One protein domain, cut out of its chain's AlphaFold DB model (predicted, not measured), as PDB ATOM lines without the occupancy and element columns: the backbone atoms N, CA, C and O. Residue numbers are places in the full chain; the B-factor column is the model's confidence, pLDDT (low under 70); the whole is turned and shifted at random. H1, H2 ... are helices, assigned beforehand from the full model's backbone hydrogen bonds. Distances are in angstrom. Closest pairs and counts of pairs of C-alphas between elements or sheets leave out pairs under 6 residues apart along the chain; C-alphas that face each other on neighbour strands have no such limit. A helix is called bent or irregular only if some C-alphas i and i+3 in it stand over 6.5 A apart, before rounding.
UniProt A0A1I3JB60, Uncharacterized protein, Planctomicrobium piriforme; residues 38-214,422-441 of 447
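What this domain is: This is residues 38 to 214 and 422 to 441 of the 447 residues of an uncharacterized protein of Planctomicrobium piriforme (UniProt A0A1I3JB60). A slab of helices, mostly aligned with one another, is built in two rows that lie side by side and run along its longest axis, with the helices themselves set across that axis. One row goes from H2 at one end through H3, H4, H5 and H6 to H8; the other goes from H1 through H10 and H7 to H9, and residues 208 to 214 of H9 stick out. The printed part has 197 residues with ten named helices, H1 to H10 in order along the chain, and no named strand: the class is all helix. It is compact, with a radius of gyration of the C-alphas of 17.3 A, and spans 49 by 40 by 26 A.

How they stand to each other: Start at residues 38 to 49, H1, and go on to residues 57 to 71, H2; they form a helical hairpin at a shallow tilt of 7 degrees, and their closest C-alphas, those of Ala 41 and Leu 67, are 6.0 A apart. H3, residues 76 to 89, touches H1, with the C-alphas of Gly 49 and Val 85 closest at 4.9 A, and runs the same way. H4, residues 92 to 104, forms a hairpin with H3, closest at the C-alphas of Pro 76 and Ala 102, 4.4 A. Next look at H5, residues 111 to 123: residues 99 to 104 of H4 touch it at a steep tilt of 48 degrees, with the C-alphas of Ala 103 and Arg 114 closest at 4.6 A. H6, residues 127 to 142, forms a hairpin with H5, closest at the C-alphas of Ile 118 and Ala 130, 5.0 A. H7, residues 151 to 169, forms a hairpin with H6, closest at the C-alphas of Thr 141 and Ala 154, 5.1 A; H5 and H7 are the hubs, touching four helices each. H8, residues 177 to 187, touches H6 and runs the same way, closest at the C-alphas of Glu 139 and Leu 187, 5.3 A. H9, residues 193 to 214, touches H7 at a steep tilt of 42 degrees, with 36 pairs of C-alphas within 8 A; Arg 159 and Tyr 196 hold the closest, 4.3 A apart. After the cut, H10, residues 427 to 441, touches H1, closest at the C-alphas of Gly 39 and Ile 438, 5.5 A, and H3, closest at those of Leu 84 and Leu 427, 6.7 A. H10 only just touches H5, with 3 pairs of C-alphas within 8 A, closest at those of Pro 112 and Gln 430, 7.4 A. H1, H2, H3, H5, H6, H7, H8 and H10 form a bundle, helices set side by side. Every O i to N i+4 pair is within hydrogen-bond range in H1, H2, H3, H5, H6, H7, H9 and H10; in H4 it is 7 of 9 and in H8 5 of 7.

Where its parts are: Find C-alpha 38 at (-12.052, 3.306, -5.049), where H1 begins. The longest helix, H9, runs 31.8 A from C-alpha 193 at (-21.540, -8.416, 22.707) to C-alpha 214 at (-13.898, 15.273, 42.456). H7 is 26.8 A long, H6 22.6 A, H2 21.2 A, H10 21.1 A and H3 20.1 A. H4 is irregular, with C-alphas 94 and 97 7.3 A apart, and H8 only just irregular, with C-alphas 179 and 182 6.9 A apart. H10 ends at C-alpha 441 at (-10.691, -4.250, 1.264).

The domain as a whole: The two C-alphas farthest apart, those of Gly 72 and Arg 212, are 56.0 A apart. Residues 215 to 421 are cut out, and C-alphas 214 and 422 are 16.8 A apart across the cut. Of the links that are printed whole, none is long. The mean pLDDT of the printed part is 92.9, and no printed residue is under 70.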
ATOM      1  N   VAL A  38     -11.490   2.569  -6.200       88.19
ATOM      2  CA  VAL A  38     -12.052   3.306  -5.049       88.19
ATOM      3  C   VAL A  38     -11.011   3.521  -3.958       88.19
ATOM      4  O   VAL A  38     -10.867   4.635  -3.458       88.19
ATOM      5  N   GLY A  39     -10.264   2.476  -3.598       89.88
ATOM      6  CA  GLY A  39      -9.260   2.560  -2.538       89.88
ATOM      7  C   GLY A  39      -8.180   3.615  -2.813       89.88
ATOM      8  O   GLY A  39      -8.010   4.527  -2.000       89.88
ATOM      9  N   PRO A  40      -7.505   3.573  -3.978       92.94
ATOM     10  CA  PRO A  40      -6.550   4.603  -4.381       92.94
ATOM     11  C   PRO A  40      -7.146   6.017  -4.426       92.94
ATOM     12  O   PRO A  40      -6.478   6.966  -4.016       92.94
ATOM     13  N   ALA A  41      -8.396   6.172  -4.883       93.06
ATOM     14  CA  ALA A  41      -9.069   7.470  -4.916       93.06
ATOM     15  C   ALA A  41      -9.287   8.045  -3.505       93.06
ATOM     16  O   ALA A  41      -8.961   9.207  -3.254       93.06
ATOM     17  N   VAL A  42      -9.760   7.221  -2.566       94.06
ATOM     18  CA  VAL A  42      -9.957   7.606  -1.160       94.06
ATOM     19  C   VAL A  42      -8.634   8.004  -0.504       94.06
ATOM     20  O   VAL A  42      -8.548   9.078   0.090       94.06
ATOM     21  N   LEU A  43      -7.588   7.184  -0.645       94.50
ATOM     22  CA  LEU A  43      -6.274   7.475  -0.059       94.50
ATOM     23  C   LEU A  43      -5.673   8.763  -0.628       94.50
ATOM     24  O   LEU A  43      -5.205   9.609   0.132       94.50
ATOM     25  N   ARG A  44      -5.776   8.972  -1.947       94.19
ATOM     26  CA  ARG A  44      -5.305  10.200  -2.596       94.19
ATOM     27  C   ARG A  44      -6.033  11.440  -2.079       94.19
ATOM     28  O   ARG A  44      -5.384  12.456  -1.845       94.19
ATOM     29  N   LEU A  45      -7.352  11.372  -1.885       95.12
ATOM     30  CA  LEU A  45      -8.120  12.493  -1.335       95.12
ATOM     31  C   LEU A  45      -7.698  12.812   0.105       95.12
ATOM     32  O   LEU A  45      -7.482  13.979   0.437       95.12
ATOM     33  N   LEU A  46      -7.529  11.783   0.940       95.00
ATOM     34  CA  LEU A  46      -7.047  11.944   2.312       95.00
ATOM     35  C   LEU A  46      -5.635  12.542   2.344       95.00
ATOM     36  O   LEU A  46      -5.388  13.440   3.139       95.00
ATOM     37  N   ASP A  47      -4.725  12.111   1.472       93.94
ATOM     38  CA  ASP A  47      -3.353  12.633   1.427       93.94
ATOM     39  C   ASP A  47      -3.286  14.090   0.965       93.94
ATOM     40  O   ASP A  47      -2.497  14.875   1.496       93.94
ATOM     41  N   VAL A  48      -4.142  14.487   0.017       92.69
ATOM     42  CA  VAL A  48      -4.280  15.896  -0.372       92.69
ATOM     43  C   VAL A  48      -4.824  16.703   0.801       92.69
ATOM     44  O   VAL A  48      -4.227  17.707   1.180       92.69
ATOM     45  N   GLY A  49      -5.924  16.259   1.407       90.62
ATOM     46  CA  GLY A  49      -6.613  17.013   2.447       90.62
ATOM     47  C   GLY A  49      -5.915  17.034   3.803       90.62
ATOM     48  O   GLY A  49      -6.109  17.979   4.565       90.62
ATOM     49  N   PHE A  50      -5.084  16.040   4.123       92.88
ATOM     50  CA  PHE A  50      -4.407  15.933   5.415       92.88
ATOM     51  C   PHE A  50      -2.958  16.452   5.427       92.88
ATOM     52  O   PHE A  50      -2.226  16.145   6.366       92.88
ATOM     53  N   GLN A  51      -2.575  17.335   4.502       91.44
ATOM     54  CA  GLN A  51      -1.291  18.056   4.552       91.44
ATOM     55  C   GLN A  51      -1.154  18.948   5.802       91.44
ATOM     56  O   GLN A  51      -2.152  19.364   6.394       91.44
ATOM     57  N   ASP A  52       0.082  19.271   6.198       87.00
ATOM     58  CA  ASP A  52       0.367  20.140   7.359       87.00
ATOM     59  C   ASP A  52      -0.110  21.587   7.159       87.00
ATOM     60  O   ASP A  52      -0.364  22.313   8.119       87.00
ATOM     61  N   ARG A  53      -0.257  22.005   5.899       88.06
ATOM     62  CA  ARG A  53      -0.809  23.305   5.511       88.06
ATOM     63  C   ARG A  53      -2.286  23.180   5.149       88.06
ATOM     64  O   ARG A  53      -2.694  22.180   4.564       88.06
ATOM     65  N   ALA A  54      -3.053  24.231   5.436       84.12
ATOM     66  CA  ALA A  54      -4.438  24.334   4.989       84.12
ATOM     67  C   ALA A  54      -4.502  24.318   3.456       84.12
ATOM     68  O   ALA A  54      -3.757  25.045   2.789       84.12
ATOM     69  N   VAL A  55      -5.389  23.491   2.907       89.88
ATOM     70  CA  VAL A  55      -5.598  23.384   1.461       89.88
ATOM     71  C   VAL A  55      -6.766  24.289   1.053       89.88
ATOM     72  O   VAL A  55      -7.801  24.259   1.720       89.88
ATOM     73  N   PRO A  56      -6.646  25.106  -0.011       90.38
ATOM     74  CA  PRO A  56      -7.746  25.943  -0.487       90.38
ATOM     75  C   PRO A  56      -8.989  25.130  -0.876       90.38
ATOM     76  O   PRO A  56      -8.882  24.058  -1.469       90.38
ATOM     77  N   ALA A  57     -10.182  25.672  -0.603       88.12
ATOM     78  CA  ALA A  57     -11.453  24.979  -0.860       88.12
ATOM     79  C   ALA A  57     -11.643  24.623  -2.340       88.12
ATOM     80  O   ALA A  57     -12.104  23.533  -2.655       88.12
ATOM     81  N   ALA A  58     -11.230  25.518  -3.242       89.44
ATOM     82  CA  ALA A  58     -11.311  25.291  -4.682       89.44
ATOM     83  C   ALA A  58     -10.455  24.096  -5.138       89.44
ATOM     84  O   ALA A  58     -10.901  23.315  -5.973       89.44
ATOM     85  N   ASP A  59      -9.264  23.921  -4.562       90.06
ATOM     86  CA  ASP A  59      -8.350  22.833  -4.927       90.06
ATOM     87  C   ASP A  59      -8.846  21.482  -4.395       90.06
ATOM     88  O   ASP A  59      -8.706  20.453  -5.063       90.06
ATOM     89  N   LEU A  60      -9.454  21.482  -3.203       91.94
ATOM     90  CA  LEU A  60     -10.083  20.298  -2.616       91.94
ATOM     91  C   LEU A  60     -11.332  19.874  -3.384       91.94
ATOM     92  O   LEU A  60     -11.455  18.696  -3.708       91.94
ATOM     93  N   GLU A  61     -12.201  20.820  -3.734       92.56
ATOM     94  CA  GLU A  61     -13.396  20.556  -4.537       92.56
ATOM     95  C   GLU A  61     -13.017  20.047  -5.934       92.56
ATOM     96  O   GLU A  61     -13.564  19.050  -6.398       92.56
ATOM     97  N   LEU A  62     -12.019  20.658  -6.582       93.06
ATOM     98  CA  LEU A  62     -11.524  20.200  -7.882       93.06
ATOM     99  C   LEU A  62     -10.937  18.784  -7.794       93.06
ATOM    100  O   LEU A  62     -11.195  17.954  -8.666       93.06
ATOM    101  N   SER A  63     -10.185  18.483  -6.730       92.69
ATOM    102  CA  SER A  63      -9.636  17.142  -6.491       92.69
ATOM    103  C   SER A  63     -10.738  16.112  -6.236       92.69
ATOM    104  O   SER A  63     -10.696  15.018  -6.797       92.69
ATOM    105  N   TYR A  64     -11.744  16.465  -5.433       95.12
ATOM    106  CA  TYR A  64     -12.904  15.625  -5.152       95.12
ATOM    107  C   TYR A  64     -13.702  15.321  -6.426       95.12
ATOM    108  O   TYR A  64     -13.923  14.154  -6.750       95.12
ATOM    109  N   GLN A  65     -14.059  16.351  -7.200       94.62
ATOM    110  CA  GLN A  65     -14.796  16.201  -8.457       94.62
ATOM    111  C   GLN A  65     -14.022  15.372  -9.484       94.62
ATOM    112  O   GLN A  65     -14.610  14.521 -10.147       94.62
ATOM    113  N   ALA A  66     -12.705  15.572  -9.601       93.50
ATOM    114  CA  ALA A  66     -11.871  14.780 -10.502       93.50
ATOM    115  C   ALA A  66     -11.893  13.285 -10.140       93.50
ATOM    116  O   ALA A  66     -12.064  12.448 -11.023       93.50
ATOM    117  N   LEU A  67     -11.771  12.951  -8.850       93.38
ATOM    118  CA  LEU A  67     -11.817  11.567  -8.367       93.38
ATOM    119  C   LEU A  67     -13.212  10.948  -8.511       93.38
ATOM    120  O   LEU A  67     -13.336   9.804  -8.941       93.38
ATOM    121  N   ARG A  68     -14.268  11.709  -8.213       93.19
ATOM    122  CA  ARG A  68     -15.663  11.289  -8.410       93.19
ATOM    123  C   ARG A  68     -15.956  10.984  -9.883       93.19
ATOM    124  O   ARG A  68     -16.531   9.942 -10.192       93.19
ATOM    125  N   ASN A  69     -15.518  11.858 -10.791       92.19
ATOM    126  CA  ASN A  69     -15.692  11.679 -12.234       92.19
ATOM    127  C   ASN A  69     -14.919  10.463 -12.771       92.19
ATOM    128  O   ASN A  69     -15.426   9.776 -13.654       92.19
ATOM    129  N   ASP A  70     -13.727  10.177 -12.237       90.56
ATOM    130  CA  ASP A  70     -12.922   9.005 -12.618       90.56
ATOM    131  C   ASP A  70     -13.575   7.678 -12.188       90.56
ATOM    132  O   ASP A  70     -13.596   6.700 -12.944       90.56
ATOM    133  N   LEU A  71     -14.181   7.649 -10.996       88.94
ATOM    134  CA  LEU A  71     -14.961   6.494 -10.538       88.94
ATOM    135  C   LEU A  71     -16.236   6.305 -11.374       88.94
ATOM    136  O   LEU A  71     -16.608   5.168 -11.666       88.94
ATOM    137  N   GLY A  72     -16.861   7.402 -11.813       85.06
ATOM    138  CA  GLY A  72     -18.059   7.400 -12.659       85.06
ATOM    139  C   GLY A  72     -19.370   7.175 -11.896       85.06
ATOM    140  O   GLY A  72     -20.420   7.027 -12.520       85.06
ATOM    141  N   PHE A  73     -19.320   7.137 -10.563       83.06
ATOM    142  CA  PHE A  73     -20.469   7.005  -9.666       83.06
ATOM    143  C   PHE A  73     -20.126   7.517  -8.259       83.06
ATOM    144  O   PHE A  73     -18.954   7.669  -7.904       83.06
ATOM    145  N   ASP A  74     -21.154   7.754  -7.444       85.81
ATOM    146  CA  ASP A  74     -21.000   8.252  -6.076       85.81
ATOM    147  C   ASP A  74     -20.642   7.103  -5.136       85.81
ATOM    148  O   ASP A  74     -21.415   6.158  -4.965       85.81
ATOM    149  N   HIS A  75     -19.452   7.169  -4.532       91.69
ATOM    150  CA  HIS A  75     -18.966   6.124  -3.639       91.69
ATOM    151  C   HIS A  75     -18.990   6.588  -2.167       91.69
ATOM    152  O   HIS A  75     -18.291   7.543  -1.827       91.69
ATOM    153  N   PRO A  76     -19.667   5.869  -1.245       92.75
ATOM    154  CA  PRO A  76     -19.790   6.256   0.169       92.75
ATOM    155  C   PRO A  76     -18.458   6.485   0.899       92.75
ATOM    156  O   PRO A  76     -18.330   7.429   1.672       92.75
ATOM    157  N   TYR A  77     -17.434   5.659   0.644       93.56
ATOM    158  CA  TYR A  77     -16.087   5.895   1.189       93.56
ATOM    159  C   TYR A  77     -15.435   7.191   0.688       93.56
ATOM    160  O   TYR A  77     -14.704   7.819   1.451       93.56
ATOM    161  N   LEU A  78     -15.692   7.605  -0.560       94.94
ATOM    162  CA  LEU A  78     -15.174   8.867  -1.094       94.94
ATOM    163  C   LEU A  78     -15.901  10.059  -0.458       94.94
ATOM    164  O   LEU A  78     -15.247  11.014  -0.055       94.94
ATOM    165  N   GLU A  79     -17.222   9.964  -0.298       96.00
ATOM    166  CA  GLU A  79     -18.041  10.966   0.400       96.00
ATOM    167  C   GLU A  79     -17.585  11.152   1.857       96.00
ATOM    168  O   GLU A  79     -17.353  12.271   2.316       96.00
ATOM    169  N   TYR A  80     -17.351  10.050   2.577       96.62
ATOM    170  CA  TYR A  80     -16.853  10.104   3.953       96.62
ATOM    171  C   TYR A  80     -15.430  10.674   4.040       96.62
ATOM    172  O   TYR A  80     -15.144  11.508   4.901       96.62
ATOM    173  N   ALA A  81     -14.539  10.279   3.124       96.62
ATOM    174  CA  ALA A  81     -13.197  10.848   3.032       96.62
ATOM    175  C   ALA A  81     -13.240  12.355   2.767       96.62
ATOM    176  O   ALA A  81     -12.475  13.110   3.367       96.62
ATOM    177  N   TYR A  82     -14.153  12.803   1.906       96.31
ATOM    178  CA  TYR A  82     -14.303  14.218   1.617       96.31
ATOM    179  C   TYR A  82     -14.822  14.992   2.829       96.31
ATOM    180  O   TYR A  82     -14.258  16.029   3.173       96.31
ATOM    181  N   TRP A  83     -15.801  14.448   3.558       96.38
ATOM    182  CA  TRP A  83     -16.244  15.029   4.826       96.38
ATOM    183  C   TRP A  83     -15.104  15.173   5.848       96.38
ATOM    184  O   TRP A  83     -14.987  16.230   6.475       96.38
ATOM    185  N   LEU A  84     -14.235  14.164   5.997       95.81
ATOM    186  CA  LEU A  84     -13.066  14.239   6.887       95.81
ATOM    187  C   LEU A  84     -12.128  15.385   6.491       95.81
ATOM    188  O   LEU A  84     -11.665  16.153   7.337       95.81
ATOM    189  N   VAL A  85     -11.865  15.517   5.191       95.44
ATOM    190  CA  VAL A  85     -11.003  16.563   4.632       95.44
ATOM    191  C   VAL A  85     -11.609  17.953   4.825       95.44
ATOM    192  O   VAL A  85     -10.897  18.874   5.239       95.44
ATOM    193  N   LEU A  86     -12.914  18.103   4.587       94.44
ATOM    194  CA  LEU A  86     -13.638  19.351   4.820       94.44
ATOM    195  C   LEU A  86     -13.657  19.718   6.307       94.44
ATOM    196  O   LEU A  86     -13.412  20.869   6.653       94.44
ATOM    197  N   SER A  87     -13.860  18.741   7.191       93.00
ATOM    198  CA  SER A  87     -13.854  18.947   8.644       93.00
ATOM    199  C   SER A  87     -12.478  19.343   9.183       93.00
ATOM    200  O   SER A  87     -12.398  20.072  10.168       93.00
ATOM    201  N   LYS A  88     -11.389  18.892   8.541       93.69
ATOM    202  CA  LYS A  88     -10.025  19.315   8.885       93.69
ATOM    203  C   LYS A  88      -9.728  20.747   8.427       93.69
ATOM    204  O   LYS A  88      -9.118  21.508   9.174       93.69
ATOM    205  N   ASN A  89     -10.058  21.075   7.177       91.81
ATOM    206  CA  ASN A  89      -9.593  22.309   6.529       91.81
ATOM    207  C   ASN A  89     -10.572  23.483   6.676       91.81
ATOM    208  O   ASN A  89     -10.160  24.636   6.556       91.81
ATOM    209  N   PHE A  90     -11.848  23.201   6.940       90.75
ATOM    210  CA  PHE A  90     -12.928  24.185   7.000       90.75
ATOM    211  C   PHE A  90     -13.862  23.909   8.187       90.75
ATOM    212  O   PHE A  90     -13.456  23.355   9.206       90.75
ATOM    213  N   SER A  91     -15.122  24.348   8.091       87.50
ATOM    214  CA  SER A  91     -16.137  24.046   9.094       87.50
ATOM    215  C   SER A  91     -16.803  22.699   8.818       87.50
ATOM    216  O   SER A  91     -17.133  22.371   7.678       87.50
ATOM    217  N   GLN A  92     -17.095  21.952   9.886       86.06
ATOM    218  CA  GLN A  92     -17.836  20.684   9.816       86.06
ATOM    219  C   GLN A  92     -19.172  20.818   9.065       86.06
ATOM    220  O   GLN A  92     -19.582  19.895   8.366       86.06
ATOM    221  N   LEU A  93     -19.822  21.986   9.152       89.44
ATOM    222  CA  LEU A  93     -21.092  22.275   8.479       89.44
ATOM    223  C   LEU A  93     -21.014  22.130   6.954       89.44
ATOM    224  O   LEU A  93     -21.982  21.678   6.349       89.44
ATOM    225  N   GLN A  94     -19.884  22.482   6.333       89.12
ATOM    226  CA  GLN A  94     -19.715  22.364   4.878       89.12
ATOM    227  C   GLN A  94     -19.654  20.904   4.425       89.12
ATOM    228  O   GLN A  94     -20.090  20.582   3.326       89.12
ATOM    229  N   GLY A  95     -19.148  20.017   5.283       90.88
ATOM    230  CA  GLY A  95     -19.059  18.595   4.984       90.88
ATOM    231  C   GLY A  95     -20.322  17.796   5.321       90.88
ATOM    232  O   GLY A  95     -20.414  16.648   4.896       90.88
ATOM    233  N   LEU A  96     -21.279  18.340   6.082       93.94
ATOM    234  CA  LEU A  96     -22.454  17.580   6.540       93.94
ATOM    235  C   LEU A  96     -23.240  16.875   5.418       93.94
ATOM    236  O   LEU A  96     -23.624  15.726   5.637       93.94
ATOM    237  N   PRO A  97     -23.453  17.471   4.225       95.25
ATOM    238  CA  PRO A  97     -24.115  16.766   3.124       95.25
ATOM    239  C   PRO A  97     -23.372  15.491   2.701       95.25
ATOM    240  O   PRO A  97     -24.001  14.464   2.456       95.25
ATOM    241  N   HIS A  98     -22.038  15.537   2.684       95.56
ATOM    242  CA  HIS A  98     -21.178  14.404   2.336       95.56
ATOM    243  C   HIS A  98     -21.172  13.336   3.438       95.56
ATOM    244  O   HIS A  98     -21.259  12.141   3.155       95.56
ATOM    245  N   LEU A  99     -21.170  13.753   4.711       96.31
ATOM    246  CA  LEU A  99     -21.334  12.834   5.838       96.31
ATOM    247  C   LEU A  99     -22.679  12.108   5.777       96.31
ATOM    248  O   LEU A  99     -22.735  10.889   5.940       96.31
ATOM    249  N   GLN A 100     -23.758  12.849   5.523       96.00
ATOM    250  CA  GLN A 100     -25.099  12.291   5.423       96.00
ATOM    251  C   GLN A 100     -25.198  11.294   4.262       96.00
ATOM    252  O   GLN A 100     -25.712  10.193   4.461       96.00
ATOM    253  N   ALA A 101     -24.660  11.639   3.086       94.56
ATOM    254  CA  ALA A 101     -24.614  10.745   1.931       94.56
ATOM    255  C   ALA A 101     -23.860   9.439   2.243       94.56
ATOM    256  O   ALA A 101     -24.344   8.348   1.933       94.56
ATOM    257  N   ALA A 102     -22.716   9.528   2.927       95.62
ATOM    258  CA  ALA A 102     -21.948   8.355   3.333       95.62
ATOM    259  C   ALA A 102     -22.666   7.496   4.390       95.62
ATOM    260  O   ALA A 102     -22.686   6.269   4.281       95.62
ATOM    261  N   ALA A 103     -23.267   8.123   5.405       95.19
ATOM    262  CA  ALA A 103     -23.931   7.434   6.512       95.19
ATOM    263  C   ALA A 103     -25.223   6.716   6.078       95.19
ATOM    264  O   ALA A 103     -25.507   5.614   6.562       95.19
ATOM    265  N   GLN A 104     -25.984   7.317   5.156       93.81
ATOM    266  CA  GLN A 104     -27.258   6.790   4.646       93.81
ATOM    267  C   GLN A 104     -27.088   5.717   3.565       93.81
ATOM    268  O   GLN A 104     -28.065   5.060   3.200       93.81
ATOM    269  N   SER A 105     -25.868   5.501   3.065       89.94
ATOM    270  CA  SER A 105     -25.632   4.461   2.070       89.94
ATOM    271  C   SER A 105     -25.976   3.065   2.602       89.94
ATOM    272  O   SER A 105     -25.630   2.686   3.730       89.94
ATOM    273  N   LEU A 106     -26.647   2.288   1.749       82.94
ATOM    274  CA  LEU A 106     -26.972   0.885   1.990       82.94
ATOM    275  C   LEU A 106     -25.851  -0.049   1.517       82.94
ATOM    276  O   LEU A 106     -25.637  -1.088   2.137       82.94
ATOM    277  N   HIS A 107     -25.113   0.319   0.459       82.69
ATOM    278  CA  HIS A 107     -24.054  -0.507  -0.124       82.69
ATOM    279  C   HIS A 107     -22.930   0.343  -0.757       82.69
ATOM    280  O   HIS A 107     -23.197   1.066  -1.716       82.69
ATOM    281  N   PRO A 108     -21.670   0.225  -0.290       84.06
ATOM    282  CA  PRO A 108     -21.258  -0.391   0.974       84.06
ATOM    283  C   PRO A 108     -21.709   0.434   2.190       84.06
ATOM    284  O   PRO A 108     -21.816   1.659   2.119       84.06
ATOM    285  N   VAL A 109     -21.945  -0.245   3.317       88.50
ATOM    286  CA  VAL A 109     -22.221   0.405   4.605       88.50
ATOM    287  C   VAL A 109     -20.918   0.961   5.176       88.50
ATOM    288  O   VAL A 109     -19.957   0.221   5.355       88.50
ATOM    289  N   VAL A 110     -20.891   2.247   5.518       92.75
ATOM    290  CA  VAL A 110     -19.721   2.891   6.134       92.75
ATOM    291  C   VAL A 110     -20.000   3.110   7.620       92.75
ATOM    292  O   VAL A 110     -20.549   4.140   8.011       92.75
ATOM    293  N   LEU A 111     -19.651   2.128   8.461       94.38
ATOM    294  CA  LEU A 111     -19.905   2.197   9.910       94.38
ATOM    295  C   LEU A 111     -19.309   3.459  10.571       94.38
ATOM    296  O   LEU A 111     -20.041   4.101  11.327       94.38
ATOM    297  N   PRO A 112     -18.072   3.896  10.251       94.69
ATOM    298  CA  PRO A 112     -17.525   5.136  10.808       94.69
ATOM    299  C   PRO A 112     -18.360   6.377  10.453       94.69
ATOM    300  O   PRO A 112     -18.653   7.186  11.323       94.69
ATOM    301  N   ALA A 113     -18.857   6.490   9.215       95.56
ATOM    302  CA  ALA A 113     -19.706   7.616   8.812       95.56
ATOM    303  C   ALA A 113     -21.012   7.680   9.621       95.56
ATOM    304  O   ALA A 113     -21.481   8.758   9.983       95.56
ATOM    305  N   ARG A 114     -21.593   6.523   9.963       96.44
ATOM    306  CA  ARG A 114     -22.780   6.464  10.829       96.44
ATOM    307  C   ARG A 114     -22.475   6.907  12.261       96.44
ATOM    308  O   ARG A 114     -23.282   7.627  12.844       96.44
ATOM    309  N   GLN A 115     -21.318   6.531  12.810       96.31
ATOM    310  CA  GLN A 115     -20.873   6.994  14.133       96.31
ATOM    311  C   GLN A 115     -20.729   8.514  14.180       96.31
ATOM    312  O   GLN A 115     -21.225   9.159  15.103       96.31
ATOM    313  N   GLU A 116     -20.113   9.094  13.153       95.50
ATOM    314  CA  GLU A 116     -19.941  10.541  13.037       95.50
ATOM    315  C   GLU A 116     -21.270  11.278  12.883       95.50
ATOM    316  O   GLU A 116     -21.478  12.315  13.512       95.50
ATOM    317  N   MET A 117     -22.212  10.718  12.117       96.31
ATOM    318  CA  MET A 117     -23.560  11.274  12.008       96.31
ATOM    319  C   MET A 117     -24.263  11.293  13.372       96.31
ATOM    320  O   MET A 117     -24.824  12.316  13.759       96.31
ATOM    321  N   ILE A 118     -24.176  10.204  14.142       96.69
ATOM    322  CA  ILE A 118     -24.709  10.145  15.511       96.69
ATOM    323  C   ILE A 118     -24.030  11.191  16.400       96.69
ATOM    324  O   ILE A 118     -24.721  11.919  17.113       96.69
ATOM    325  N   ARG A 119     -22.695  11.306  16.353       94.62
ATOM    326  CA  ARG A 119     -21.963  12.305  17.145       94.62
ATOM    327  C   ARG A 119     -22.429  13.718  16.808       94.62
ATOM    328  O   ARG A 119     -22.737  14.480  17.720       94.62
ATOM    329  N   SER A 120     -22.571  14.032  15.521       93.62
ATOM    330  CA  SER A 120     -23.077  15.327  15.061       93.62
ATOM    331  C   SER A 120     -24.476  15.630  15.616       93.62
ATOM    332  O   SER A 120     -24.704  16.729  16.124       93.62
ATOM    333  N   GLN A 121     -25.392  14.652  15.622       95.00
ATOM    334  CA  GLN A 121     -26.723  14.825  16.225       95.00
ATOM    335  C   GLN A 121     -26.654  15.023  17.750       95.00
ATOM    336  O   GLN A 121     -27.345  15.885  18.299       95.00
ATOM    337  N   LEU A 122     -25.788  14.282  18.451       94.25
ATOM    338  CA  LEU A 122     -25.592  14.433  19.898       94.25
ATOM    339  C   LEU A 122     -25.026  15.811  20.268       94.25
ATOM    340  O   LEU A 122     -25.497  16.429  21.227       94.25
ATOM    341  N   GLU A 123     -24.063  16.317  19.499       91.50
ATOM    342  CA  GLU A 123     -23.484  17.655  19.664       91.50
ATOM    343  C   GLU A 123     -24.504  18.762  19.362       91.50
ATOM    344  O   GLU A 123     -24.603  19.737  20.115       91.50
ATOM    345  N   ALA A 124     -25.336  18.567  18.333       92.31
ATOM    346  CA  ALA A 124     -26.469  19.434  18.004       92.31
ATOM    347  C   ALA A 124     -27.637  19.332  19.006       92.31
ATOM    348  O   ALA A 124     -28.595  20.098  18.922       92.31
ATOM    349  N   LYS A 125     -27.552  18.430  19.996       93.12
ATOM    350  CA  LYS A 125     -28.599  18.122  20.989       93.12
ATOM    351  C   LYS A 125     -29.889  17.544  20.391       93.12
ATOM    352  O   LYS A 125     -30.913  17.524  21.074       93.12
ATOM    353  N   HIS A 126     -29.828  17.008  19.179       94.81
ATOM    354  CA  HIS A 126     -30.891  16.233  18.536       94.81
ATOM    355  C   HIS A 126     -30.864  14.791  19.066       94.81
ATOM    356  O   HIS A 126     -30.404  13.845  18.425       94.81
ATOM    357  N   ARG A 127     -31.238  14.649  20.345       92.69
ATOM    358  CA  ARG A 127     -31.120  13.388  21.092       92.69
ATOM    359  C   ARG A 127     -32.047  12.286  20.560       92.69
ATOM    360  O   ARG A 127     -31.553  11.170  20.454       92.69
ATOM    361  N   PRO A 128     -33.333  12.536  20.242       94.00
ATOM    362  CA  PRO A 128     -34.206  11.500  19.684       94.00
ATOM    363  C   PRO A 128     -33.652  10.896  18.389       94.00
ATOM    364  O   PRO A 128     -33.537   9.679  18.280       94.00
ATOM    365  N   GLU A 129     -33.203  11.745  17.467       94.56
ATOM    366  CA  GLU A 129     -32.644  11.349  16.174       94.56
ATOM    367  C   GLU A 129     -31.344  10.551  16.354       94.56
ATOM    368  O   GLU A 129     -31.127   9.535  15.698       94.56
ATOM    369  N   ALA A 130     -30.488  10.960  17.295       95.62
ATOM    370  CA  ALA A 130     -29.283  10.206  17.631       95.62
ATOM    371  C   ALA A 130     -29.593   8.808  18.198       95.62
ATOM    372  O   ALA A 130     -28.861   7.862  17.911       95.62
ATOM    373  N   LEU A 131     -30.653   8.665  19.003       96.06
ATOM    374  CA  LEU A 131     -31.061   7.380  19.582       96.06
ATOM    375  C   LEU A 131     -31.580   6.410  18.513       96.06
ATOM    376  O   LEU A 131     -31.243   5.229  18.570       96.06
ATOM    377  N   GLU A 132     -32.337   6.894  17.528       95.62
ATOM    378  CA  GLU A 132     -32.765   6.084  16.377       95.62
ATOM    379  C   GLU A 132     -31.555   5.604  15.565       95.62
ATOM    380  O   GLU A 132     -31.383   4.406  15.340       95.62
ATOM    381  N   LEU A 133     -30.630   6.517  15.248       96.12
ATOM    382  CA  LEU A 133     -29.407   6.182  14.515       96.12
ATOM    383  C   LEU A 133     -28.495   5.196  15.275       96.12
ATOM    384  O   LEU A 133     -27.786   4.409  14.645       96.12
ATOM    385  N   LEU A 134     -28.505   5.200  16.614       97.31
ATOM    386  CA  LEU A 134     -27.786   4.209  17.428       97.31
ATOM    387  C   LEU A 134     -28.354   2.792  17.246       97.31
ATOM    388  O   LEU A 134     -27.581   1.832  17.214       97.31
ATOM    389  N   VAL A 135     -29.675   2.653  17.102       96.81
ATOM    390  CA  VAL A 135     -30.330   1.366  16.817       96.81
ATOM    391  C   VAL A 135     -29.975   0.893  15.405       96.81
ATOM    392  O   VAL A 135     -29.547  -0.251  15.239       96.81
ATOM    393  N   ASP A 136     -30.032   1.788  14.416       95.31
ATOM    394  CA  ASP A 136     -29.668   1.482  13.024       95.31
ATOM    395  C   ASP A 136     -28.193   1.082  12.877       95.31
ATOM    396  O   ASP A 136     -27.839   0.192  12.094       95.31
ATOM    397  N   LEU A 137     -27.297   1.732  13.629       96.88
ATOM    398  CA  LEU A 137     -25.884   1.361  13.674       96.88
ATOM    399  C   LEU A 137     -25.694  -0.023  14.310       96.88
ATOM    400  O   LEU A 137     -24.879  -0.803  13.814       96.88
ATOM    401  N   ALA A 138     -26.431  -0.346  15.375       97.44
ATOM    402  CA  ALA A 138     -26.363  -1.656  16.019       97.44
ATOM    403  C   ALA A 138     -26.824  -2.779  15.083       97.44
ATOM    404  O   ALA A 138     -26.155  -3.807  14.988       97.44
ATOM    405  N   GLU A 139     -27.910  -2.562  14.341       96.19
ATOM    406  CA  GLU A 139     -28.384  -3.507  13.331       96.19
ATOM    407  C   GLU A 139     -27.359  -3.696  12.204       96.19
ATOM    408  O   GLU A 139     -27.021  -4.827  11.850       96.19
ATOM    409  N   ALA A 140     -26.813  -2.603  11.666       94.50
ATOM    410  CA  ALA A 140     -25.787  -2.675  10.628       94.50
ATOM    411  C   ALA A 140     -24.519  -3.394  11.103       94.50
ATOM    412  O   ALA A 140     -23.960  -4.193  10.358       94.50
ATOM    413  N   THR A 141     -24.106  -3.153  12.348       96.00
ATOM    414  CA  THR A 141     -22.965  -3.829  12.978       96.00
ATOM    415  C   THR A 141     -23.235  -5.328  13.140       96.00
ATOM    416  O   THR A 141     -22.404  -6.143  12.753       96.00
ATOM    417  N   GLY A 142     -24.416  -5.709  13.642       93.62
ATOM    418  CA  GLY A 142     -24.789  -7.111  13.861       93.62
ATOM    419  C   GLY A 142     -24.937  -7.943  12.584       93.62
ATOM    420  O   GLY A 142     -24.790  -9.162  12.627       93.62
ATOM    421  N   ARG A 143     -25.187  -7.301  11.435       93.69
ATOM    422  CA  ARG A 143     -25.260  -7.963  10.119       93.69
ATOM    423  C   ARG A 143     -23.887  -8.264   9.499       93.69
ATOM    424  O   ARG A 143     -23.832  -8.998   8.514       93.69
ATOM    425  N   VAL A 144     -22.792  -7.709  10.026       91.50
ATOM    426  CA  VAL A 144     -21.437  -7.993   9.527       91.50
ATOM    427  C   VAL A 144     -21.002  -9.379  10.000       91.50
ATOM    428  O   VAL A 144     -20.917  -9.627  11.203       91.50
ATOM    429  N   ALA A 145     -20.694 -10.274   9.061       90.12
ATOM    430  CA  ALA A 145     -20.166 -11.598   9.381       90.12
ATOM    431  C   ALA A 145     -18.782 -11.493  10.067       90.12
ATOM    432  O   ALA A 145     -17.967 -10.684   9.615       90.12
ATOM    433  N   PRO A 146     -18.477 -12.283  11.114       87.56
ATOM    434  CA  PRO A 146     -17.195 -12.220  11.834       87.56
ATOM    435  C   PRO A 146     -15.951 -12.476  10.968       87.56
ATOM    436  O   PRO A 146     -14.865 -11.990  11.267       87.56
ATOM    437  N   GLU A 147     -16.104 -13.235   9.888       86.19
ATOM    438  CA  GLU A 147     -15.074 -13.523   8.889       86.19
ATOM    439  C   GLU A 147     -14.942 -12.437   7.804       86.19
ATOM    440  O   GLU A 147     -14.023 -12.485   6.988       86.19
ATOM    441  N   SER A 148     -15.844 -11.450   7.785       86.44
ATOM    442  CA  SER A 148     -15.817 -10.351   6.820       86.44
ATOM    443  C   SER A 148     -14.570  -9.478   7.002       86.44
ATOM    444  O   SER A 148     -14.175  -9.196   8.137       86.44
ATOM    445  N   PRO A 149     -14.017  -8.898   5.921       82.75
ATOM    446  CA  PRO A 149     -12.995  -7.851   6.016       82.75
ATOM    447  C   PRO A 149     -13.426  -6.646   6.867       82.75
ATOM    448  O   PRO A 149     -12.582  -5.914   7.373       82.75
ATOM    449  N   MET A 150     -14.737  -6.450   7.047       87.06
ATOM    450  CA  MET A 150     -15.318  -5.383   7.865       87.06
ATOM    451  C   MET A 150     -15.470  -5.745   9.352       87.06
ATOM    452  O   MET A 150     -15.894  -4.896  10.138       87.06
ATOM    453  N   ALA A 151     -15.136  -6.972   9.771       90.25
ATOM    454  CA  ALA A 151     -15.328  -7.423  11.150       90.25
ATOM    455  C   ALA A 151     -14.562  -6.557  12.162       90.25
ATOM    456  O   ALA A 151     -15.088  -6.231  13.225       90.25
ATOM    457  N   ALA A 152     -13.351  -6.104  11.816       91.19
ATOM    458  CA  ALA A 152     -12.568  -5.211  12.671       91.19
ATOM    459  C   ALA A 152     -13.301  -3.888  12.964       91.19
ATOM    460  O   ALA A 152     -13.283  -3.410  14.101       91.19
ATOM    461  N   ASP A 153     -13.984  -3.315  11.968       91.31
ATOM    462  CA  ASP A 153     -14.818  -2.130  12.167       91.31
ATOM    463  C   ASP A 153     -16.096  -2.436  12.931       91.31
ATOM    464  O   ASP A 153     -16.471  -1.645  13.791       91.31
ATOM    465  N   ALA A 154     -16.719  -3.593  12.707       94.25
ATOM    466  CA  ALA A 154     -17.878  -4.011  13.486       94.25
ATOM    467  C   ALA A 154     -17.543  -4.165  14.986       94.25
ATOM    468  O   ALA A 154     -18.272  -3.647  15.833       94.25
ATOM    469  N   HIS A 155     -16.391  -4.756  15.331       95.88
ATOM    470  CA  HIS A 155     -15.890  -4.825  16.711       95.88
ATOM    471  C   HIS A 155     -15.654  -3.427  17.314       95.88
ATOM    472  O   HIS A 155     -16.085  -3.144  18.438       95.88
ATOM    473  N   ARG A 156     -15.017  -2.514  16.563       94.88
ATOM    474  CA  ARG A 156     -14.836  -1.113  16.989       94.88
ATOM    475  C   ARG A 156     -16.175  -0.403  17.188       94.88
ATOM    476  O   ARG A 156     -16.351   0.290  18.190       94.88
ATOM    477  N   SER A 157     -17.127  -0.598  16.278       96.31
ATOM    478  CA  SER A 157     -18.448   0.023  16.346       96.31
ATOM    479  C   SER A 157     -19.298  -0.494  17.488       96.31
ATOM    480  O   SER A 157     -19.920   0.314  18.173       96.31
ATOM    481  N   ALA A 158     -19.253  -1.792  17.778       97.75
ATOM    482  CA  ALA A 158     -19.902  -2.358  18.951       97.75
ATOM    483  C   ALA A 158     -19.336  -1.778  20.253       97.75
ATOM    484  O   ALA A 158     -20.100  -1.367  21.129       97.75
ATOM    485  N   ARG A 159     -18.005  -1.655  20.360       97.38
ATOM    486  CA  ARG A 159     -17.360  -1.008  21.511       97.38
ATOM    487  C   ARG A 159     -17.781   0.447  21.668       97.38
ATOM    488  O   ARG A 159     -18.141   0.860  22.769       97.38
ATOM    489  N   TRP A 160     -17.767   1.208  20.580       97.06
ATOM    490  CA  TRP A 160     -18.187   2.607  20.583       97.06
ATOM    491  C   TRP A 160     -19.669   2.760  20.965       97.06
ATOM    492  O   TRP A 160     -19.988   3.565  21.834       97.06
ATOM    493  N   LEU A 161     -20.568   1.917  20.434       97.94
ATOM    494  CA  LEU A 161     -21.984   1.869  20.834       97.94
ATOM    495  C   LEU A 161     -22.144   1.678  22.347       97.94
ATOM    496  O   LEU A 161     -22.941   2.367  22.985       97.94
ATOM    497  N   GLY A 162     -21.358   0.770  22.932       97.44
ATOM    498  CA  GLY A 162     -21.324   0.553  24.375       97.44
ATOM    499  C   GLY A 162     -20.884   1.789  25.157       97.44
ATOM    500  O   GLY A 162     -21.486   2.121  26.176       97.44
ATOM    501  N   GLN A 163     -19.864   2.500  24.672       97.56
ATOM    502  CA  GLN A 163     -19.398   3.744  25.289       97.56
ATOM    503  C   GLN A 163     -20.471   4.837  25.231       97.56
ATOM    504  O   GLN A 163     -20.821   5.408  26.263       97.56
ATOM    505  N   ILE A 164     -21.036   5.104  24.053       97.50
ATOM    506  CA  ILE A 164     -22.025   6.173  23.876       97.50
ATOM    507  C   ILE A 164     -23.279   5.907  24.703       97.50
ATOM    508  O   ILE A 164     -23.727   6.799  25.419       97.50
ATOM    509  N   LEU A 165     -23.816   4.685  24.682       96.69
ATOM    510  CA  LEU A 165     -25.006   4.362  25.471       96.69
ATOM    511  C   LEU A 165     -24.747   4.441  26.976       96.69
ATOM    512  O   LEU A 165     -25.557   5.024  27.692       96.69
ATOM    513  N   ALA A 166     -23.602   3.949  27.464       96.88
ATOM    514  CA  ALA A 166     -23.247   4.102  28.876       96.88
ATOM    515  C   ALA A 166     -23.074   5.573  29.280       96.88
ATOM    516  O   ALA A 166     -23.461   5.958  30.385       96.88
ATOM    517  N   TYR A 167     -22.516   6.407  28.396       97.00
ATOM    518  CA  TYR A 167     -22.437   7.844  28.624       97.00
ATOM    519  C   TYR A 167     -23.833   8.469  28.699       97.00
ATOM    520  O   TYR A 167     -24.124   9.175  29.661       97.00
ATOM    521  N   LEU A 168     -24.703   8.203  27.722       96.31
ATOM    522  CA  LEU A 168     -26.042   8.790  27.654       96.31
ATOM    523  C   LEU A 168     -26.912   8.382  28.849       96.31
ATOM    524  O   LEU A 168     -27.563   9.244  29.428       96.31
ATOM    525  N   GLU A 169     -26.877   7.115  29.262       94.81
ATOM    526  CA  GLU A 169     -27.621   6.620  30.431       94.81
ATOM    527  C   GLU A 169     -27.114   7.181  31.762       94.81
ATOM    528  O   GLU A 169     -27.896   7.387  32.688       94.81
ATOM    529  N   GLY A 170     -25.802   7.385  31.879       92.81
ATOM    530  CA  GLY A 170     -25.169   7.856  33.102       92.81
ATOM    531  C   GLY A 170     -24.847   9.352  33.034       92.81
ATOM    532  O   GLY A 170     -25.734  10.179  33.250       92.81
ATOM    533  N   PRO A 171     -23.580   9.735  32.781       92.56
ATOM    534  CA  PRO A 171     -23.143  11.132  32.842       92.56
ATOM    535  C   PRO A 171     -23.899  12.124  31.940       92.56
ATOM    536  O   PRO A 171     -24.009  13.299  32.291       92.56
ATOM    537  N   GLY A 172     -24.397  11.676  30.787       90.69
ATOM    538  CA  GLY A 172     -25.144  12.480  29.818       90.69
ATOM    539  C   GLY A 172     -26.606  12.734  30.204       90.69
ATOM    540  O   GLY A 172     -27.220  13.659  29.661       90.69
ATOM    541  N   GLY A 173     -27.151  11.955  31.148       91.00
ATOM    542  CA  GLY A 173     -28.484  12.150  31.725       91.00
ATOM    543  C   GLY A 173     -29.628  12.079  30.709       91.00
ATOM    544  O   GLY A 173     -30.520  12.926  30.729       91.00
ATOM    545  N   VAL A 174     -29.583  11.124  29.779       92.44
ATOM    546  CA  VAL A 174     -30.625  10.871  28.774       92.44
ATOM    547  C   VAL A 174     -31.411   9.627  29.172       92.44
ATOM    548  O   VAL A 174     -31.008   8.503  28.885       92.44
ATOM    549  N   GLU A 175     -32.557   9.828  29.820       88.81
ATOM    550  CA  GLU A 175     -33.395   8.740  30.347       88.81
ATOM    551  C   GLU A 175     -33.823   7.736  29.263       88.81
ATOM    552  O   GLU A 175     -33.850   6.530  29.503       88.81
ATOM    553  N   GLN A 176     -34.096   8.214  28.044       91.69
ATOM    554  CA  GLN A 176     -34.530   7.376  26.921       91.69
ATOM    555  C   GLN A 176     -33.440   6.408  26.432       91.69
ATOM    556  O   GLN A 176     -33.765   5.398  25.811       91.69
ATOM    557  N   ALA A 177     -32.161   6.664  26.734       92.00
ATOM    558  CA  ALA A 177     -31.066   5.784  26.328       92.00
ATOM    559  C   ALA A 177     -31.168   4.393  26.980       92.00
ATOM    560  O   ALA A 177     -30.880   3.386  26.334       92.00
ATOM    561  N   ALA A 178     -31.680   4.322  28.215       91.06
ATOM    562  CA  ALA A 178     -31.867   3.058  28.928       91.06
ATOM    563  C   ALA A 178     -32.875   2.130  28.226       91.06
ATOM    564  O   ALA A 178     -32.726   0.908  28.262       91.06
ATOM    565  N   ALA A 179     -33.880   2.701  27.551       91.50
ATOM    566  CA  ALA A 179     -34.899   1.936  26.837       91.50
ATOM    567  C   ALA A 179     -34.351   1.246  25.576       91.50
ATOM    568  O   ALA A 179     -34.852   0.186  25.199       91.50
ATOM    569  N   ILE A 180     -33.316   1.811  24.942       93.12
ATOM    570  CA  ILE A 180     -32.754   1.273  23.693       93.12
ATOM    571  C   ILE A 180     -31.536   0.364  23.900       93.12
ATOM    572  O   ILE A 180     -31.165  -0.366  22.984       93.12
ATOM    573  N   SER A 181     -30.946   0.326  25.097       92.44
ATOM    574  CA  SER A 181     -29.755  -0.496  25.354       92.44
ATOM    575  C   SER A 181     -29.978  -1.999  25.232       92.44
ATOM    576  O   SER A 181     -29.138  -2.689  24.654       92.44
ATOM    577  N   ALA A 182     -31.104  -2.522  25.727       92.25
ATOM    578  CA  ALA A 182     -31.429  -3.939  25.567       92.25
ATOM    579  C   ALA A 182     -31.687  -4.318  24.088       92.25
ATOM    580  O   ALA A 182     -31.086  -5.291  23.623       92.25
ATOM    581  N   PRO A 183     -32.485  -3.548  23.313       94.06
ATOM    582  CA  PRO A 183     -32.591  -3.725  21.863       94.06
ATOM    583  C   PRO A 183     -31.242  -3.694  21.133       94.06
ATOM    584  O   PRO A 183     -30.943  -4.617  20.377       94.06
ATOM    585  N   VAL A 184     -30.395  -2.695  21.401       94.88
ATOM    586  CA  VAL A 184     -29.067  -2.557  20.774       94.88
ATOM    587  C   VAL A 184     -28.185  -3.770  21.066       94.88
ATOM    588  O   VAL A 184     -27.596  -4.342  20.149       94.88
ATOM    589  N   GLN A 185     -28.133  -4.228  22.318       93.81
ATOM    590  CA  GLN A 185     -27.364  -5.418  22.683       93.81
ATOM    591  C   GLN A 185     -27.892  -6.692  22.002       93.81
ATOM    592  O   GLN A 185     -27.109  -7.584  21.673       93.81
ATOM    593  N   SER A 186     -29.209  -6.796  21.796       94.38
ATOM    594  CA  SER A 186     -29.817  -7.918  21.077       94.38
ATOM    595  C   SER A 186     -29.441  -7.913  19.594       94.38
ATOM    596  O   SER A 186     -29.117  -8.970  19.054       94.38
ATOM    597  N   LEU A 187     -29.456  -6.743  18.947       95.69
ATOM    598  CA  LEU A 187     -29.135  -6.580  17.523       95.69
ATOM    599  C   LEU A 187     -27.677  -6.923  17.197       95.69
ATOM    600  O   LEU A 187     -27.407  -7.485  16.142       95.69
ATOM    601  N   LEU A 188     -26.746  -6.650  18.115       94.06
ATOM    602  CA  LEU A 188     -25.322  -6.969  17.947       94.06
ATOM    603  C   LEU A 188     -25.008  -8.477  17.957       94.06
ATOM    604  O   LEU A 188     -23.922  -8.882  17.541       94.06
ATOM    605  N   GLY A 189     -25.925  -9.323  18.440       89.38
ATOM    606  CA  GLY A 189     -25.709 -10.768  18.540       89.38
ATOM    607  C   GLY A 189     -24.593 -11.158  19.521       89.38
ATOM    608  O   GLY A 189     -24.145 -10.360  20.344       89.38
ATOM    609  N   THR A 190     -24.156 -12.420  19.488       91.62
ATOM    610  CA  THR A 190     -23.087 -12.922  20.376       91.62
ATOM    611  C   THR A 190     -21.691 -12.497  19.933       91.62
ATOM    612  O   THR A 190     -20.824 -12.347  20.785       91.62
ATOM    613  N   ALA A 191     -21.478 -12.273  18.632       92.19
ATOM    614  CA  ALA A 191     -20.164 -11.967  18.064       92.19
ATOM    615  C   ALA A 191     -19.569 -10.643  18.573       92.19
ATOM    616  O   ALA A 191     -18.361 -10.550  18.768       92.19
ATOM    617  N   TYR A 192     -20.411  -9.637  18.834       96.06
ATOM    618  CA  TYR A 192     -19.968  -8.282  19.185       96.06
ATOM    619  C   TYR A 192     -20.378  -7.834  20.597       96.06
ATOM    620  O   TYR A 192     -20.122  -6.699  21.010       96.06
ATOM    621  N   ARG A 193     -21.021  -8.721  21.366       94.38
ATOM    622  CA  ARG A 193     -21.540  -8.416  22.707       94.38
ATOM    623  C   ARG A 193     -20.440  -8.040  23.697       94.38
ATOM    624  O   ARG A 193     -20.636  -7.124  24.496       94.38
ATOM    625  N   ASP A 194     -19.313  -8.740  23.656       96.62
ATOM    626  CA  ASP A 194     -18.218  -8.517  24.602       96.62
ATOM    627  C   ASP A 194     -17.555  -7.155  24.377       96.62
ATOM    628  O   ASP A 194     -17.262  -6.448  25.341       96.62
ATOM    629  N   ASP A 195     -17.414  -6.724  23.121       97.81
ATOM    630  CA  ASP A 195     -16.913  -5.388  22.793       97.81
ATOM    631  C   ASP A 195     -17.865  -4.288  23.240       97.81
ATOM    632  O   ASP A 195     -17.425  -3.309  23.848       97.81
ATOM    633  N   TYR A 196     -19.167  -4.471  23.014       97.88
ATOM    634  CA  TYR A 196     -20.190  -3.577  23.548       97.88
ATOM    635  C   TYR A 196     -20.080  -3.439  25.071       97.88
ATOM    636  O   TYR A 196     -20.027  -2.326  25.603       97.88
ATOM    637  N   GLN A 197     -19.954  -4.557  25.790       97.62
ATOM    638  CA  GLN A 197     -19.800  -4.528  27.241       97.62
ATOM    639  C   GLN A 197     -18.476  -3.883  27.673       97.62
ATOM    640  O   GLN A 197     -18.456  -3.115  28.638       97.62
ATOM    641  N   ALA A 198     -17.378  -4.134  26.956       97.50
ATOM    642  CA  ALA A 198     -16.092  -3.485  27.198       97.50
ATOM    643  C   ALA A 198     -16.199  -1.959  27.048       97.50
ATOM    644  O   ALA A 198     -15.673  -1.217  27.881       97.50
ATOM    645  N   GLY A 199     -16.948  -1.488  26.049       97.12
ATOM    646  CA  GLY A 199     -17.262  -0.076  25.861       97.12
ATOM    647  C   GLY A 199     -18.003   0.536  27.051       97.12
ATOM    648  O   GLY A 199     -17.567   1.552  27.599       97.12
ATOM    649  N   ARG A 200     -19.067  -0.128  27.522       97.38
ATOM    650  CA  ARG A 200     -19.816   0.307  28.716       97.38
ATOM    651  C   ARG A 200     -18.926   0.353  29.963       97.38
ATOM    652  O   ARG A 200     -18.944   1.325  30.721       97.38
ATOM    653  N   ASN A 201     -18.116  -0.686  30.159       97.12
ATOM    654  CA  ASN A 201     -17.206  -0.800  31.296       97.12
ATOM    655  C   ASN A 201     -16.142   0.312  31.299       97.12
ATOM    656  O   ASN A 201     -15.792   0.802  32.375       97.12
ATOM    657  N   ASN A 202     -15.664   0.739  30.122       96.38
ATOM    658  CA  ASN A 202     -14.705   1.838  29.989       96.38
ATOM    659  C   ASN A 202     -15.276   3.160  30.523       96.38
ATOM    660  O   ASN A 202     -14.642   3.821  31.344       96.38
ATOM    661  N   VAL A 203     -16.506   3.513  30.137       96.88
ATOM    662  CA  VAL A 203     -17.177   4.725  30.640       96.88
ATOM    663  C   VAL A 203     -17.368   4.656  32.147       96.88
ATOM    664  O   VAL A 203     -17.029   5.603  32.855       96.88
ATOM    665  N   ALA A 204     -17.820   3.510  32.661       95.12
ATOM    666  CA  ALA A 204     -17.972   3.311  34.098       95.12
ATOM    667  C   ALA A 204     -16.637   3.435  34.856       95.12
ATOM    668  O   ALA A 204     -16.629   3.875  36.006       95.12
ATOM    669  N   ALA A 205     -15.512   3.024  34.262       96.31
ATOM    670  CA  ALA A 205     -14.183   3.165  34.858       96.31
ATOM    671  C   ALA A 205     -13.719   4.632  34.876       96.31
ATOM    672  O   ALA A 205     -13.345   5.129  35.940       96.31
ATOM    673  N   ILE A 206     -13.821   5.337  33.743       95.25
ATOM    674  CA  ILE A 206     -13.472   6.764  33.623       95.25
ATOM    675  C   ILE A 206     -14.327   7.607  34.578       95.25
ATOM    676  O   ILE A 206     -13.806   8.432  35.325       95.25
ATOM    677  N   GLN A 207     -15.640   7.369  34.612       95.12
ATOM    678  CA  GLN A 207     -16.558   8.099  35.481       95.12
ATOM    679  C   GLN A 207     -16.233   7.878  36.965       95.12
ATOM    680  O   GLN A 207     -16.210   8.842  37.732       95.12
ATOM    681  N   ARG A 208     -15.952   6.634  37.381       95.56
ATOM    682  CA  ARG A 208     -15.545   6.329  38.765       95.56
ATOM    683  C   ARG A 208     -14.270   7.068  39.155       95.56
ATOM    684  O   ARG A 208     -14.212   7.615  40.255       95.56
ATOM    685  N   ASP A 209     -13.280   7.113  38.266       96.38
ATOM    686  CA  ASP A 209     -12.039   7.844  38.518       96.38
ATOM    687  C   ASP A 209     -12.279   9.355  38.656       96.38
ATOM    688  O   ASP A 209     -11.846   9.964  39.634       96.38
ATOM    689  N   LEU A 210     -13.056   9.956  37.749       95.50
ATOM    690  CA  LEU A 210     -13.391  11.381  37.814       95.50
ATOM    691  C   LEU A 210     -14.206  11.734  39.068       95.50
ATOM    692  O   LEU A 210     -13.933  12.750  39.704       95.50
ATOM    693  N   ILE A 211     -15.173  10.902  39.466       94.75
ATOM    694  CA  ILE A 211     -15.937  11.100  40.710       94.75
ATOM    695  C   ILE A 211     -15.013  11.007  41.929       94.75
ATOM    696  O   ILE A 211     -15.110  11.840  42.830       94.75
ATOM    697  N   ARG A 212     -14.088  10.040  41.952       96.44
ATOM    698  CA  ARG A 212     -13.084   9.927  43.017       96.44
ATOM    699  C   ARG A 212     -12.233  11.196  43.109       96.44
ATOM    700  O   ARG A 212     -12.153  11.778  44.186       96.44
ATOM    701  N   GLN A 213     -11.675  11.665  41.991       93.75
ATOM    702  CA  GLN A 213     -10.890  12.905  41.955       93.75
ATOM    703  C   GLN A 213     -11.714  14.120  42.418       93.75
ATOM    704  O   GLN A 213     -11.221  14.954  43.176       93.75
ATOM    705  N   MET A 214     -12.986  14.212  42.015       93.62
ATOM    706  CA  MET A 214     -13.898  15.273  42.456       93.62
ATOM    707  C   MET A 214     -14.105  15.252  43.978       93.62
ATOM    708  O   MET A 214     -14.047  16.304  44.618       93.62
ATOM    709  N   TYR A 422     -15.125  10.866  26.955       93.19
ATOM    710  CA  TYR A 422     -15.289   9.425  26.758       93.19
ATOM    711  C   TYR A 422     -15.049   9.003  25.307       93.19
ATOM    712  O   TYR A 422     -14.645   7.866  25.078       93.19
ATOM    713  N   ASP A 423     -15.270   9.914  24.359       91.56
ATOM    714  CA  ASP A 423     -15.041   9.720  22.929       91.56
ATOM    715  C   ASP A 423     -14.344  10.955  22.349       91.56
ATOM    716  O   ASP A 423     -14.938  12.027  22.274       91.56
ATOM    717  N   SER A 424     -13.073  10.825  21.959       84.25
ATOM    718  CA  SER A 424     -12.254  11.966  21.532       84.25
ATOM    719  C   SER A 424     -12.745  12.599  20.225       84.25
ATOM    720  O   SER A 424     -12.483  13.779  19.985       84.25
ATOM    721  N   GLY A 425     -13.420  11.815  19.373       84.00
ATOM    722  CA  GLY A 425     -13.806  12.218  18.024       84.00
ATOM    723  C   GLY A 425     -12.643  12.720  17.165       84.00
ATOM    724  O   GLY A 425     -12.824  13.595  16.321       84.00
ATOM    725  N   SER A 426     -11.428  12.215  17.400       91.00
ATOM    726  CA  SER A 426     -10.231  12.678  16.700       91.00
ATOM    727  C   SER A 426     -10.311  12.393  15.199       91.00
ATOM    728  O   SER A 426     -10.313  11.238  14.770       91.00
ATOM    729  N   LEU A 427     -10.257  13.446  14.375       90.50
ATOM    730  CA  LEU A 427     -10.184  13.326  12.909       90.50
ATOM    731  C   LEU A 427      -8.978  12.491  12.443       90.50
ATOM    732  O   LEU A 427      -9.013  11.889  11.373       90.50
ATOM    733  N   THR A 428      -7.906  12.442  13.241       91.25
ATOM    734  CA  THR A 428      -6.726  11.617  12.934       91.25
ATOM    735  C   THR A 428      -7.027  10.132  13.126       91.25
ATOM    736  O   THR A 428      -6.647   9.323  12.282       91.25
ATOM    737  N   GLU A 429      -7.747   9.776  14.195       90.31
ATOM    738  CA  GLU A 429      -8.189   8.396  14.437       90.31
ATOM    739  C   GLU A 429      -9.182   7.955  13.355       90.31
ATOM    740  O   GLU A 429      -9.041   6.867  12.802       90.31
ATOM    741  N   GLN A 430     -10.118   8.830  12.971       91.69
ATOM    742  CA  GLN A 430     -11.089   8.547  11.910       91.69
ATOM    743  C   GLN A 430     -10.434   8.382  10.533       91.69
ATOM    744  O   GLN A 430     -10.809   7.480   9.782       91.69
ATOM    745  N   ARG A 431      -9.430   9.213  10.202       93.75
ATOM    746  CA  ARG A 431      -8.615   9.034   8.989       93.75
ATOM    747  C   ARG A 431      -7.948   7.665   8.998       93.75
ATOM    748  O   ARG A 431      -8.058   6.946   8.012       93.75
ATOM    749  N   GLN A 432      -7.270   7.316  10.093       92.56
ATOM    750  CA  GLN A 432      -6.566   6.040  10.194       92.56
ATOM    751  C   GLN A 432      -7.536   4.864  10.050       92.56
ATOM    752  O   GLN A 432      -7.262   3.944   9.288       92.56
ATOM    753  N   GLN A 433      -8.698   4.932  10.701       90.88
ATOM    754  CA  GLN A 433      -9.731   3.906  10.597       90.88
ATOM    755  C   GLN A 433     -10.228   3.729   9.155       90.88
ATOM    756  O   GLN A 433     -10.354   2.598   8.687       90.88
ATOM    757  N   LEU A 434     -10.470   4.828   8.429       92.44
ATOM    758  CA  LEU A 434     -10.867   4.760   7.021       92.44
ATOM    759  C   LEU A 434      -9.747   4.183   6.143       92.44
ATOM    760  O   LEU A 434     -10.013   3.349   5.281       92.44
ATOM    761  N   THR A 435      -8.496   4.586   6.370       92.19
ATOM    762  CA  THR A 435      -7.328   4.040   5.668       92.19
ATOM    763  C   THR A 435      -7.178   2.536   5.898       92.19
ATOM    764  O   THR A 435      -6.975   1.795   4.935       92.19
ATOM    765  N   ASP A 436      -7.324   2.071   7.139       90.19
ATOM    766  CA  ASP A 436      -7.241   0.651   7.488       90.19
ATOM    767  C   ASP A 436      -8.338  -0.152   6.785       90.19
ATOM    768  O   ASP A 436      -8.051  -1.175   6.162       90.19
ATOM    769  N   LEU A 437      -9.578   0.348   6.807       87.94
ATOM    770  CA  LEU A 437     -10.711  -0.284   6.133       87.94
ATOM    771  C   LEU A 437     -10.477  -0.405   4.618       87.94
ATOM    772  O   LEU A 437     -10.714  -1.463   4.026       87.94
ATOM    773  N   ILE A 438      -9.956   0.649   3.989       89.25
ATOM    774  CA  ILE A 438      -9.638   0.643   2.560       89.25
ATOM    775  C   ILE A 438      -8.527  -0.369   2.260       89.25
ATOM    776  O   ILE A 438      -8.672  -1.180   1.345       89.25
ATOM    777  N   ASN A 439      -7.463  -0.396   3.060       87.50
ATOM    778  CA  ASN A 439      -6.359  -1.339   2.882       87.50
ATOM    779  C   ASN A 439      -6.798  -2.800   3.052       87.50
ATOM    780  O   ASN A 439      -6.387  -3.653   2.266       87.50
ATOM    781  N   MET A 440      -7.674  -3.094   4.020       82.69
ATOM    782  CA  MET A 440      -8.224  -4.440   4.224       82.69
ATOM    783  C   MET A 440      -9.107  -4.882   3.050       82.69
ATOM    784  O   MET A 440      -9.046  -6.042   2.646       82.69
ATOM    785  N   SER A 441      -9.864  -3.959   2.446       78.00
ATOM    786  CA  SER A 441     -10.691  -4.250   1.264       78.00
ATOM    787  C   SER A 441      -9.887  -4.525  -0.020       78.00
ATOM    788  O   SER A 441     -10.416  -5.125  -0.954       78.00
TER     789      SER A 441